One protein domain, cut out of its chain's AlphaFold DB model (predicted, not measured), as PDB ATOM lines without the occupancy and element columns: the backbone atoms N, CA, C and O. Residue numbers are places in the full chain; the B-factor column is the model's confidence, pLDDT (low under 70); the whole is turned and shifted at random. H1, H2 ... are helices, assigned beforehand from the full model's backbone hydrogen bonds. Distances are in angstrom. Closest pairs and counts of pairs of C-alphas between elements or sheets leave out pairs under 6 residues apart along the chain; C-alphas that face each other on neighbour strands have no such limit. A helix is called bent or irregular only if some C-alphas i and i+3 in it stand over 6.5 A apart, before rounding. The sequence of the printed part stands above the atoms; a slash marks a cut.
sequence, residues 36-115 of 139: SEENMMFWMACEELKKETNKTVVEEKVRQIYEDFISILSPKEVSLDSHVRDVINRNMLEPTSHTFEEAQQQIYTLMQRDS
ATOM      1  N   SER A  36     190.322 252.207 182.578       88.50
ATOM      2  CA  SER A  36     189.802 251.159 183.472       88.50
ATOM      3  C   SER A  36     189.800 251.575 184.952       88.50
ATOM      4  O   SER A  36     189.807 250.733 185.859       88.50
ATOM      5  N   GLU A  37     189.840 252.887 185.228       89.75
ATOM      6  CA  GLU A  37     189.906 253.432 186.595       89.75
ATOM      7  C   GLU A  37     188.626 253.201 187.410       89.75
ATOM      8  O   GLU A  37     188.677 253.157 188.643       89.75
ATOM      9  N   GLU A  38     187.494 252.995 186.739       91.50
ATOM     10  CA  GLU A  38     186.199 252.671 187.333       91.50
ATOM     11  C   GLU A  38     186.239 251.395 188.175       91.50
ATOM     12  O   GLU A  38     185.641 251.364 189.249       91.50
ATOM     13  N   ASN A  39     187.051 250.408 187.788       91.38
ATOM     14  CA  ASN A  39     187.226 249.165 188.540       91.38
ATOM     15  C   ASN A  39     187.790 249.416 189.947       91.38
ATOM     16  O   ASN A  39     187.306 248.874 190.944       91.38
ATOM     17  N   MET A  40     188.791 250.296 190.050       89.44
ATOM     18  CA  MET A  40     189.376 250.665 191.338       89.44
ATOM     19  C   MET A  40     188.439 251.575 192.137       89.44
ATOM     20  O   MET A  40     188.359 251.443 193.359       89.44
ATOM     21  N   MET A  41     187.722 252.488 191.476       91.81
ATOM     22  CA  MET A  41     186.737 253.348 192.142       91.81
ATOM     23  C   MET A  41     185.597 252.534 192.760       91.81
ATOM     24  O   MET A  41     185.290 252.727 193.935       91.81
ATOM     25  N   PHE A  42     185.044 251.577 192.015       94.94
ATOM     26  CA  PHE A  42     184.020 250.662 192.505       94.94
ATOM     27  C   PHE A  42     184.514 249.842 193.700       94.94
ATOM     28  O   PHE A  42     183.835 249.758 194.726       94.94
ATOM     29  N   TRP A  43     185.727 249.284 193.605       92.88
ATOM     30  CA  TRP A  43     186.306 248.505 194.698       92.88
ATOM     31  C   TRP A  43     186.465 249.338 195.978       92.88
ATOM     32  O   TRP A  43     186.117 248.868 197.061       92.88
ATOM     33  N   MET A  44     186.933 250.589 195.863       91.00
ATOM     34  CA  MET A  44     187.048 251.503 197.006       91.00
ATOM     35  C   MET A  44     185.681 251.854 197.603       91.00
ATOM     36  O   MET A  44     185.535 251.813 198.824       91.00
ATOM     37  N   ALA A  45     184.680 252.136 196.766       94.06
ATOM     38  CA  ALA A  45     183.331 252.452 197.230       94.06
ATOM     39  C   ALA A  45     182.709 251.279 198.013       94.06
ATOM     40  O   ALA A  45     182.076 251.486 199.049       94.06
ATOM     41  N   CYS A  46     182.961 250.038 197.583       94.25
ATOM     42  CA  CYS A  46     182.548 248.843 198.318       94.25
ATOM     43  C   CYS A  46     183.252 248.722 199.684       94.25
ATOM     44  O   CYS A  46     182.605 248.416 200.683       94.25
ATOM     45  N   GLU A  47     184.556 249.008 199.770       91.44
ATOM     46  CA  GLU A  47     185.276 249.021 201.055       91.44
ATOM     47  C   GLU A  47     184.768 250.105 202.015       91.44
ATOM     48  O   GLU A  47     184.779 249.917 203.234       91.44
ATOM     49  N   GLU A  48     184.335 251.254 201.495       91.19
ATOM     50  CA  GLU A  48     183.713 252.311 202.296       91.19
ATOM     51  C   GLU A  48     182.303 251.935 202.753       91.19
ATOM     52  O   GLU A  48     181.937 252.219 203.895       91.19
ATOM     53  N   LEU A  49     181.532 251.257 201.899       92.69
ATOM     54  CA  LEU A  49     180.215 250.733 202.244       92.69
ATOM     55  C   LEU A  49     180.295 249.705 203.383       92.69
ATOM     56  O   LEU A  49     179.502 249.774 204.317       92.69
ATOM     57  N   LYS A  50     181.280 248.799 203.364       91.25
ATOM     58  CA  LYS A  50     181.468 247.781 204.418       91.25
ATOM     59  C   LYS A  50     181.758 248.353 205.803       91.25
ATOM     60  O   LYS A  50     181.499 247.694 206.806       91.25
ATOM     61  N   LYS A  51     182.344 249.551 205.871       90.88
ATOM     62  CA  LYS A  51     182.637 250.244 207.137       90.88
ATOM     63  C   LYS A  51     181.412 250.958 207.698       90.88
ATOM     64  O   LYS A  51     181.433 251.376 208.854       90.88
ATOM     65  N   GLU A  52     180.376 251.128 206.883       91.38
ATOM     66  CA  GLU A  52     179.151 251.784 207.292       91.38
ATOM     67  C   GLU A  52     178.285 250.838 208.122       91.38
ATOM     68  O   GLU A  52     178.062 249.683 207.766       91.38
ATOM     69  N   THR A  53     177.777 251.347 209.239       89.62
ATOM     70  CA  THR A  53     176.884 250.592 210.138       89.62
ATOM     71  C   THR A  53     175.500 251.222 210.218       89.62
ATOM     72  O   THR A  53     174.544 250.577 210.653       89.62
ATOM     73  N   ASN A  54     175.367 252.474 209.769       93.44
ATOM     74  CA  ASN A  54     174.092 253.158 209.718       93.44
ATOM     75  C   ASN A  54     173.287 252.684 208.503       93.44
ATOM     76  O   ASN A  54     173.648 252.965 207.364       93.44
ATOM     77  N   LYS A  55     172.163 252.006 208.759       90.62
ATOM     78  CA  LYS A  55     171.290 251.444 207.718       90.62
ATOM     79  C   LYS A  55     170.844 252.470 206.676       90.62
ATOM     80  O   LYS A  55     170.892 252.165 205.495       90.62
ATOM     81  N   THR A  56     170.478 253.685 207.084       93.06
ATOM     82  CA  THR A  56     170.049 254.729 206.140       93.06
ATOM     83  C   THR A  56     171.184 255.117 205.195       93.06
ATOM     84  O   THR A  56     170.990 255.182 203.988       93.06
ATOM     85  N   VAL A  57     172.395 255.282 205.732       94.00
ATOM     86  CA  VAL A  57     173.576 255.627 204.928       94.00
ATOM     87  C   VAL A  57     173.996 254.456 204.035       94.00
ATOM     88  O   VAL A  57     174.413 254.674 202.901       94.00
ATOM     89  N   VAL A  58     173.868 253.213 204.515       94.00
ATOM     90  CA  VAL A  58     174.080 252.002 203.704       94.00
ATOM     91  C   VAL A  58     173.135 251.999 202.507       94.00
ATOM     92  O   VAL A  58     173.599 251.828 201.386       94.00
ATOM     93  N   GLU A  59     171.838 252.226 202.713       93.69
ATOM     94  CA  GLU A  59     170.849 252.256 201.630       93.69
ATOM     95  C   GLU A  59     171.151 253.340 200.588       93.69
ATOM     96  O   GLU A  59     171.077 253.080 199.383       93.69
ATOM     97  N   GLU A  60     171.519 254.544 201.035       94.69
ATOM     98  CA  GLU A  60     171.900 255.649 200.150       94.69
ATOM     99  C   GLU A  60     173.169 255.326 199.354       94.69
ATOM    100  O   GLU A  60     173.174 255.441 198.127       94.69
ATOM    101  N   LYS A  61     174.228 254.856 200.027       94.88
ATOM    102  CA  LYS A  61     175.486 254.460 199.378       94.88
ATOM    103  C   LYS A  61     175.278 253.306 198.405       94.88
ATOM    104  O   LYS A  61     175.869 253.310 197.331       94.88
ATOM    105  N   VAL A  62     174.436 252.330 198.747       95.25
ATOM    106  CA  VAL A  62     174.132 251.205 197.857       95.25
ATOM    107  C   VAL A  62     173.465 251.689 196.577       95.25
ATOM    108  O   VAL A  62     173.894 251.298 195.493       95.25
ATOM    109  N   ARG A  63     172.475 252.583 196.677       94.38
ATOM    110  CA  ARG A  63     171.861 253.191 195.487       94.38
ATOM    111  C   ARG A  63     172.878 253.951 194.644       94.38
ATOM    112  O   ARG A  63     172.932 253.718 193.442       94.38
ATOM    113  N   GLN A  64     173.709 254.781 195.269       95.44
ATOM    114  CA  GLN A  64     174.745 255.540 194.563       95.44
ATOM    115  C   GLN A  64     175.728 254.620 193.831       95.44
ATOM    116  O   GLN A  64     175.969 254.802 192.645       95.44
ATOM    117  N   ILE A  65     176.243 253.585 194.504       95.94
ATOM    118  CA  ILE A  65     177.166 252.615 193.896       95.94
ATOM    119  C   ILE A  65     176.495 251.876 192.733       95.94
ATOM    120  O   ILE A  65     177.130 251.641 191.705       95.94
ATOM    121  N   TYR A  66     175.215 251.522 192.869       95.00
ATOM    122  CA  TYR A  66     174.469 250.879 191.794       95.00
ATOM    123  C   TYR A  66     174.346 251.789 190.567       95.00
ATOM    124  O   TYR A  66     174.657 251.366 189.453       95.00
ATOM    125  N   GLU A  67     173.919 253.037 190.762       95.00
ATOM    126  CA  GLU A  67     173.756 254.005 189.675       95.00
ATOM    127  C   GLU A  67     175.087 254.351 189.008       95.00
ATOM    128  O   GLU A  67     175.140 254.415 187.782       95.00
ATOM    129  N   ASP A  68     176.159 254.505 189.786       95.25
ATOM    130  CA  ASP A  68     177.471 254.886 189.270       95.25
ATOM    131  C   ASP A  68     178.212 253.728 188.592       95.25
ATOM    132  O   ASP A  68     178.898 253.969 187.605       95.25
ATOM    133  N   PHE A  69     178.117 252.489 189.080       95.62
ATOM    134  CA  PHE A  69     179.005 251.409 188.617       95.62
ATOM    135  C   PHE A  69     178.284 250.183 188.052       95.62
ATOM    136  O   PHE A  69     178.882 249.436 187.283       95.62
ATOM    137  N   ILE A  70     177.019 249.943 188.404       94.38
ATOM    138  CA  ILE A  70     176.297 248.726 187.989       94.38
ATOM    139  C   ILE A  70     175.353 248.997 186.817       94.38
ATOM    140  O   ILE A  70     175.194 248.142 185.936       94.38
ATOM    141  N   SER A  71     174.727 250.175 186.823       92.81
ATOM    142  CA  SER A  71     173.783 250.621 185.805       92.81
ATOM    143  C   SER A  71     174.416 250.619 184.416       92.81
ATOM    144  O   SER A  71     175.441 251.258 184.195       92.81
ATOM    145  N   ILE A  72     173.739 249.979 183.459       89.56
ATOM    146  CA  ILE A  72     174.146 249.927 182.041       89.56
ATOM    147  C   ILE A  72     174.119 251.291 181.337       89.56
ATOM    148  O   ILE A  72     174.508 251.426 180.181       89.56
ATOM    149  N   LEU A  73     173.555 252.302 182.001       91.06
ATOM    150  CA  LEU A  73     173.499 253.673 181.506       91.06
ATOM    151  C   LEU A  73     174.637 254.528 182.073       91.06
ATOM    152  O   LEU A  73     174.772 255.690 181.687       91.06
ATOM    153  N   SER A  74     175.427 253.988 183.003       91.88
ATOM    154  CA  SER A  74     176.500 254.739 183.632       91.88
ATOM    155  C   SER A  74     177.734 254.810 182.734       91.88
ATOM    156  O   SER A  74     178.190 253.785 182.231       91.88
ATOM    157  N   PRO A  75     178.375 255.984 182.603       89.25
ATOM    158  CA  PRO A  75     179.676 256.092 181.947       89.25
ATOM    159  C   PRO A  75     180.819 255.421 182.732       89.25
ATOM    160  O   PRO A  75     181.926 255.339 182.211       89.25
ATOM    161  N   LYS A  76     180.584 254.991 183.981       91.94
ATOM    162  CA  LYS A  76     181.558 254.289 184.837       91.94
ATOM    163  C   LYS A  76     181.143 252.839 185.115       91.94
ATOM    164  O   LYS A  76     181.541 252.271 186.131       91.94
ATOM    165  N   GLU A  77     180.305 252.266 184.253       93.19
ATOM    166  CA  GLU A  77     179.870 250.875 184.368       93.19
ATOM    167  C   GLU A  77     181.080 249.931 184.457       93.19
ATOM    168  O   GLU A  77     181.952 249.940 183.590       93.19
ATOM    169  N   VAL A  78     181.117 249.094 185.495       93.75
ATOM    170  CA  VAL A  78     182.129 248.045 185.619       93.75
ATOM    171  C   VAL A  78     181.688 246.777 184.890       93.75
ATOM    172  O   VAL A  78     180.516 246.391 184.900       93.75
ATOM    173  N   SER A  79     182.647 246.087 184.270       91.31
ATOM    174  CA  SER A  79     182.376 244.838 183.558       91.31
ATOM    175  C   SER A  79     182.132 243.696 184.546       91.31
ATOM    176  O   SER A  79     183.075 243.181 185.148       91.31
ATOM    177  N   LEU A  80     180.872 243.276 184.681       92.56
ATOM    178  CA  LEU A  80     180.452 242.176 185.553       92.56
ATOM    179  C   LEU A  80     179.815 241.031 184.766       92.56
ATOM    180  O   LEU A  80     179.078 241.267 183.802       92.56
ATOM    181  N   ASP A  81     180.022 239.802 185.242       92.94
ATOM    182  CA  ASP A  81     179.318 238.633 184.707       92.94
ATOM    183  C   ASP A  81     177.812 238.749 184.983       92.94
ATOM    184  O   ASP A  81     177.377 239.269 186.016       92.94
ATOM    185  N   SER A  82     176.994 238.200 184.081       91.81
ATOM    186  CA  SER A  82     175.531 238.237 184.193       91.81
ATOM    187  C   SER A  82     175.024 237.670 185.522       91.81
ATOM    188  O   SER A  82     174.173 238.279 186.162       91.81
ATOM    189  N   HIS A  83     175.614 236.566 185.990       93.12
ATOM    190  CA  HIS A  83     175.256 235.952 187.269       93.12
ATOM    191  C   HIS A  83     175.460 236.900 188.460       93.12
ATOM    192  O   HIS A  83     174.600 236.996 189.335       93.12
ATOM    193  N   VAL A  84     176.574 237.635 188.473       93.88
ATOM    194  CA  VAL A  84     176.897 238.593 189.536       93.88
ATOM    195  C   VAL A  84     175.905 239.755 189.519       93.88
ATOM    196  O   VAL A  84     175.423 240.179 190.571       93.88
ATOM    197  N   ARG A  85     175.511 240.225 188.330       93.44
ATOM    198  CA  ARG A  85     174.441 241.224 188.196       93.44
ATOM    199  C   ARG A  85     173.101 240.728 188.728       93.44
ATOM    200  O   ARG A  85     172.421 241.479 189.424       93.44
ATOM    201  N   ASP A  86     172.735 239.478 188.459       92.88
ATOM    202  CA  ASP A  86     171.504 238.886 188.993       92.88
ATOM    203  C   ASP A  86     171.526 238.785 190.527       92.88
ATOM    204  O   ASP A  86     170.505 238.990 191.186       92.88
ATOM    205  N   VAL A  87     172.686 238.491 191.125       93.31
ATOM    206  CA  VAL A  87     172.871 238.522 192.585       93.31
ATOM    207  C   VAL A  87     172.674 239.939 193.125       93.31
ATOM    208  O   VAL A  87     171.869 240.124 194.036       93.31
ATOM    209  N   ILE A  88     173.323 240.946 192.529       93.75
ATOM    210  CA  ILE A  88     173.165 242.348 192.945       93.75
ATOM    211  C   ILE A  88     171.699 242.773 192.849       93.75
ATOM    212  O   ILE A  88     171.155 243.289 193.818       93.75
ATOM    213  N   ASN A  89     171.029 242.514 191.725       91.75
ATOM    214  CA  ASN A  89     169.630 242.900 191.526       91.75
ATOM    215  C   ASN A  89     168.689 242.271 192.570       91.75
ATOM    216  O   ASN A  89     167.722 242.910 192.977       91.75
ATOM    217  N   ARG A  90     168.980 241.050 193.042       92.56
ATOM    218  CA  ARG A  90     168.251 240.433 194.165       92.56
ATOM    219  C   ARG A  90     168.577 241.107 195.497       92.56
ATOM    220  O   ARG A  90     167.661 241.411 196.254       92.56
ATOM    221  N   ASN A  91     169.851 241.385 195.758       91.44
ATOM    222  CA  ASN A  91     170.295 242.048 196.986       91.44
ATOM    223  C   ASN A  91     169.791 243.498 197.085       91.44
ATOM    224  O   ASN A  91     169.612 244.007 198.184       91.44
ATOM    225  N   MET A  92     169.494 244.153 195.960       91.00
ATOM    226  CA  MET A  92     168.897 245.495 195.933       91.00
ATOM    227  C   MET A  92     167.473 245.549 196.512       91.00
ATOM    228  O   MET A  92     166.990 246.645 196.798       91.00
ATOM    229  N   LEU A  93     166.799 244.406 196.701       90.06
ATOM    230  CA  LEU A  93     165.513 244.342 197.409       90.06
ATOM    231  C   LEU A  93     165.677 244.621 198.909       90.06
ATOM    232  O   LEU A  93     164.832 245.284 199.505       90.06
ATOM    233  N   GLU A  94     166.777 244.144 199.492       90.06
ATOM    234  CA  GLU A  94     167.155 244.355 200.890       90.06
ATOM    235  C   GLU A  94     168.645 244.729 200.958       90.06
ATOM    236  O   GLU A  94     169.496 243.890 201.270       90.06
ATOM    237  N   PRO A  95     168.985 245.985 200.615       90.38
ATOM    238  CA  PRO A  95     170.367 246.432 200.531       90.38
ATOM    239  C   PRO A  95     171.063 246.369 201.896       90.38
ATOM    240  O   PRO A  95     170.589 246.878 202.912       90.38
ATOM    241  N   THR A  96     172.248 245.767 201.905       92.75
ATOM    242  CA  THR A  96     173.142 245.679 203.064       92.75
ATOM    243  C   THR A  96     174.542 246.181 202.722       92.75
ATOM    244  O   THR A  96     174.883 246.398 201.555       92.75
ATOM    245  N   SER A  97     175.404 246.299 203.731       91.94
ATOM    246  CA  SER A  97     176.826 246.608 203.545       91.94
ATOM    247  C   SER A  97     177.578 245.566 202.694       91.94
ATOM    248  O   SER A  97     178.672 245.846 202.212       91.94
ATOM    249  N   HIS A  98     176.979 244.388 202.476       92.12
ATOM    250  CA  HIS A  98     177.528 243.274 201.697       92.12
ATOM    251  C   HIS A  98     176.856 243.096 200.325       92.12
ATOM    252  O   HIS A  98     177.156 242.137 199.619       92.12
ATOM    253  N   THR A  99     175.982 244.024 199.909       93.12
ATOM    254  CA  THR A  99     175.229 243.952 198.635       93.12
ATOM    255  C   THR A  99     176.117 243.648 197.425       93.12
ATOM    256  O   THR A  99     175.711 242.894 196.542       93.12
ATOM    257  N   PHE A 100     177.329 244.211 197.405       95.44
ATOM    258  CA  PHE A 100     178.273 244.132 196.287       95.44
ATOM    259  C   PHE A 100     179.470 243.210 196.540       95.44
ATOM    260  O   PHE A 100     180.453 243.302 195.813       95.44
ATOM    261  N   GLU A 101     179.438 242.342 197.554       92.88
ATOM    262  CA  GLU A 101     180.610 241.540 197.937       92.88
ATOM    263  C   GLU A 101     181.124 240.647 196.793       92.88
ATOM    264  O   GLU A 101     182.318 240.667 196.481       92.88
ATOM    265  N   GLU A 102     180.227 239.947 196.091       93.44
ATOM    266  CA  GLU A 102     180.599 239.127 194.927       93.44
ATOM    267  C   GLU A 102     181.127 239.970 193.759       93.44
ATOM    268  O   GLU A 102     182.142 239.632 193.145       93.44
ATOM    269  N   ALA A 103     180.477 241.100 193.479       94.81
ATOM    270  CA  ALA A 103     180.895 242.009 192.419       94.81
ATOM    271  C   ALA A 103     182.274 242.604 192.701       94.81
ATOM    272  O   ALA A 103     183.140 242.639 191.829       94.81
ATOM    273  N   GLN A 104     182.522 243.014 193.942       94.25
ATOM    274  CA  GLN A 104     183.811 243.537 194.360       94.25
ATOM    275  C   GLN A 104     184.921 242.494 194.200       94.25
ATOM    276  O   GLN A 104     186.015 242.833 193.740       94.25
ATOM    277  N   GLN A 105     184.650 241.233 194.545       92.25
ATOM    278  CA  GLN A 105     185.608 240.144 194.370       92.25
ATOM    279  C   GLN A 105     185.911 239.887 192.889       92.25
ATOM    280  O   GLN A 105     187.076 239.719 192.524       92.25
ATOM    281  N   GLN A 106     184.894 239.905 192.027       93.31
ATOM    282  CA  GLN A 106     185.077 239.757 190.585       93.31
ATOM    283  C   GLN A 106     185.939 240.878 190.003       93.31
ATOM    284  O   GLN A 106     186.906 240.594 189.298       93.31
ATOM    285  N   ILE A 107     185.644 242.137 190.341       93.00
ATOM    286  CA  ILE A 107     186.419 243.293 189.873       93.00
ATOM    287  C   ILE A 107     187.853 243.261 190.409       93.00
ATOM    288  O   ILE A 107     188.798 243.558 189.676       93.00
ATOM    289  N   TYR A 108     188.055 242.822 191.652       89.12
ATOM    290  CA  TYR A 108     189.396 242.585 192.182       89.12
ATOM    291  C   TYR A 108     190.151 241.537 191.352       89.12
ATOM    292  O   TYR A 108     191.288 241.776 190.947       89.12
ATOM    293  N   THR A 109     189.526 240.395 191.058       89.06
ATOM    294  CA  THR A 109     190.137 239.333 190.249       89.06
ATOM    295  C   THR A 109     190.392 239.779 188.809       89.06
ATOM    296  O   THR A 109     191.431 239.432 188.251       89.06
ATOM    297  N   LEU A 110     189.499 240.579 188.221       88.88
ATOM    298  CA  LEU A 110     189.690 241.201 186.911       88.88
ATOM    299  C   LEU A 110     190.958 242.063 186.912       88.88
ATOM    300  O   LEU A 110     191.880 241.804 186.139       88.88
ATOM    301  N   MET A 111     191.059 243.012 187.850       88.06
ATOM    302  CA  MET A 111     192.247 243.857 187.997       88.06
ATOM    303  C   MET A 111     193.507 243.025 188.257       88.06
ATOM    304  O   MET A 111     194.549 243.312 187.682       88.06
ATOM    305  N   GLN A 112     193.430 241.980 189.084       84.81
ATOM    306  CA  GLN A 112     194.573 241.128 189.428       84.81
ATOM    307  C   GLN A 112     195.094 240.313 188.238       84.81
ATOM    308  O   GLN A 112     196.292 240.047 188.163       84.81
ATOM    309  N   ARG A 113     194.206 239.881 187.336       85.25
ATOM    310  CA  ARG A 113     194.559 239.024 186.196       85.25
ATOM    311  C   ARG A 113     194.923 239.811 184.946       85.25
ATOM    312  O   ARG A 113     195.705 239.305 184.148       85.25
ATOM    313  N   ASP A 114     194.358 241.001 184.781       86.44
ATOM    314  CA  ASP A 114     194.469 241.774 183.549       86.44
ATOM    315  C   ASP A 114     195.359 243.014 183.727       86.44
ATOM    316  O   ASP A 114     196.487 243.056 183.230       86.44
ATOM    317  N   SER A 115     194.904 243.996 184.504       84.06
ATOM    318  CA  SER A 115     195.599 245.280 184.655       84.06
ATOM    319  C   SER A 115     196.856 245.191 185.522       84.06
ATOM    320  O   SER A 115     197.836 245.892 185.286       84.06
TER     321      SER A 115
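This is residues 36 to 115 of the 139 residues of the protein "RGS domain-containing protein" of Takifugu rubripes (UniProt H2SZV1). Two helical hairpins, H1 with H2 and H3 with H4, stand side by side as a loosely formed four-helix bundle, with the helix centres at the corners of a four-sided figure and neighbours running opposite ways. H1 packs on H4, while the side between H2 and H3 is more open. The printed part has 80 residues with four named helices, H1 to H4 in chain order, and no named strand; the class is all helix. The whole is compact, with a radius of gyration of the C-alphas of 11.7 A, and elongated, spanning 35 by 22 by 21 A.

Start with the longest helix, H2, residues 55 to 70: find C-alpha 55 at (171.290, 251.444, 207.718), from which it runs 20.5 A to C-alpha 70. H2 is neither bent nor irregular, but only just: C-alphas 67 and 70 are 6.1 A apart. Before it, H1, residues 37 to 50, begins at C-alpha 37 (189.906, 253.432, 186.595) and is 20.5 A long. After it come H3, residues 82 to 91, 14.3 A, and H4, residues 101 to 113, 18.4 A, ending at C-alpha 113 (194.559, 239.024, 186.196).

H2 touches H1 in a hairpin, closest at the C-alphas of Phe 42 and Phe 69, 6.4 A, at a shallow tilt of 14 degrees. H1 also touches H4, closest at C-alphas 43 and 104, 5.6 A, opposite ways at a steep tilt of 36 degrees, only just past shallow. H4, with residues 102 to 103 alone, touches H3 in a second hairpin; the closest C-alphas, 84 and 103, are 6.0 A apart, and the tilt is a shallow 30 degrees. The packing of the helices is mostly aligned, but only just: 2 of 3 pairs that touch are at a shallow tilt. H2 and H3 are close but not clearly touching, closest at C-alphas 70 and 85, 7.7 A. H1 and H3 are apart, as are H2 and H4. In H1, H2, H3 and H4 every O i to N i+4 pair is within hydrogen-bond range.

Look to Thr 56 and Asp 114 for the two C-alphas farthest apart, 35.7 A. The printed part has no cut; the link from H2 to H3, 11 residues, is long. Mean pLDDT of the printed part is 92.1, and no printed residue is under 70.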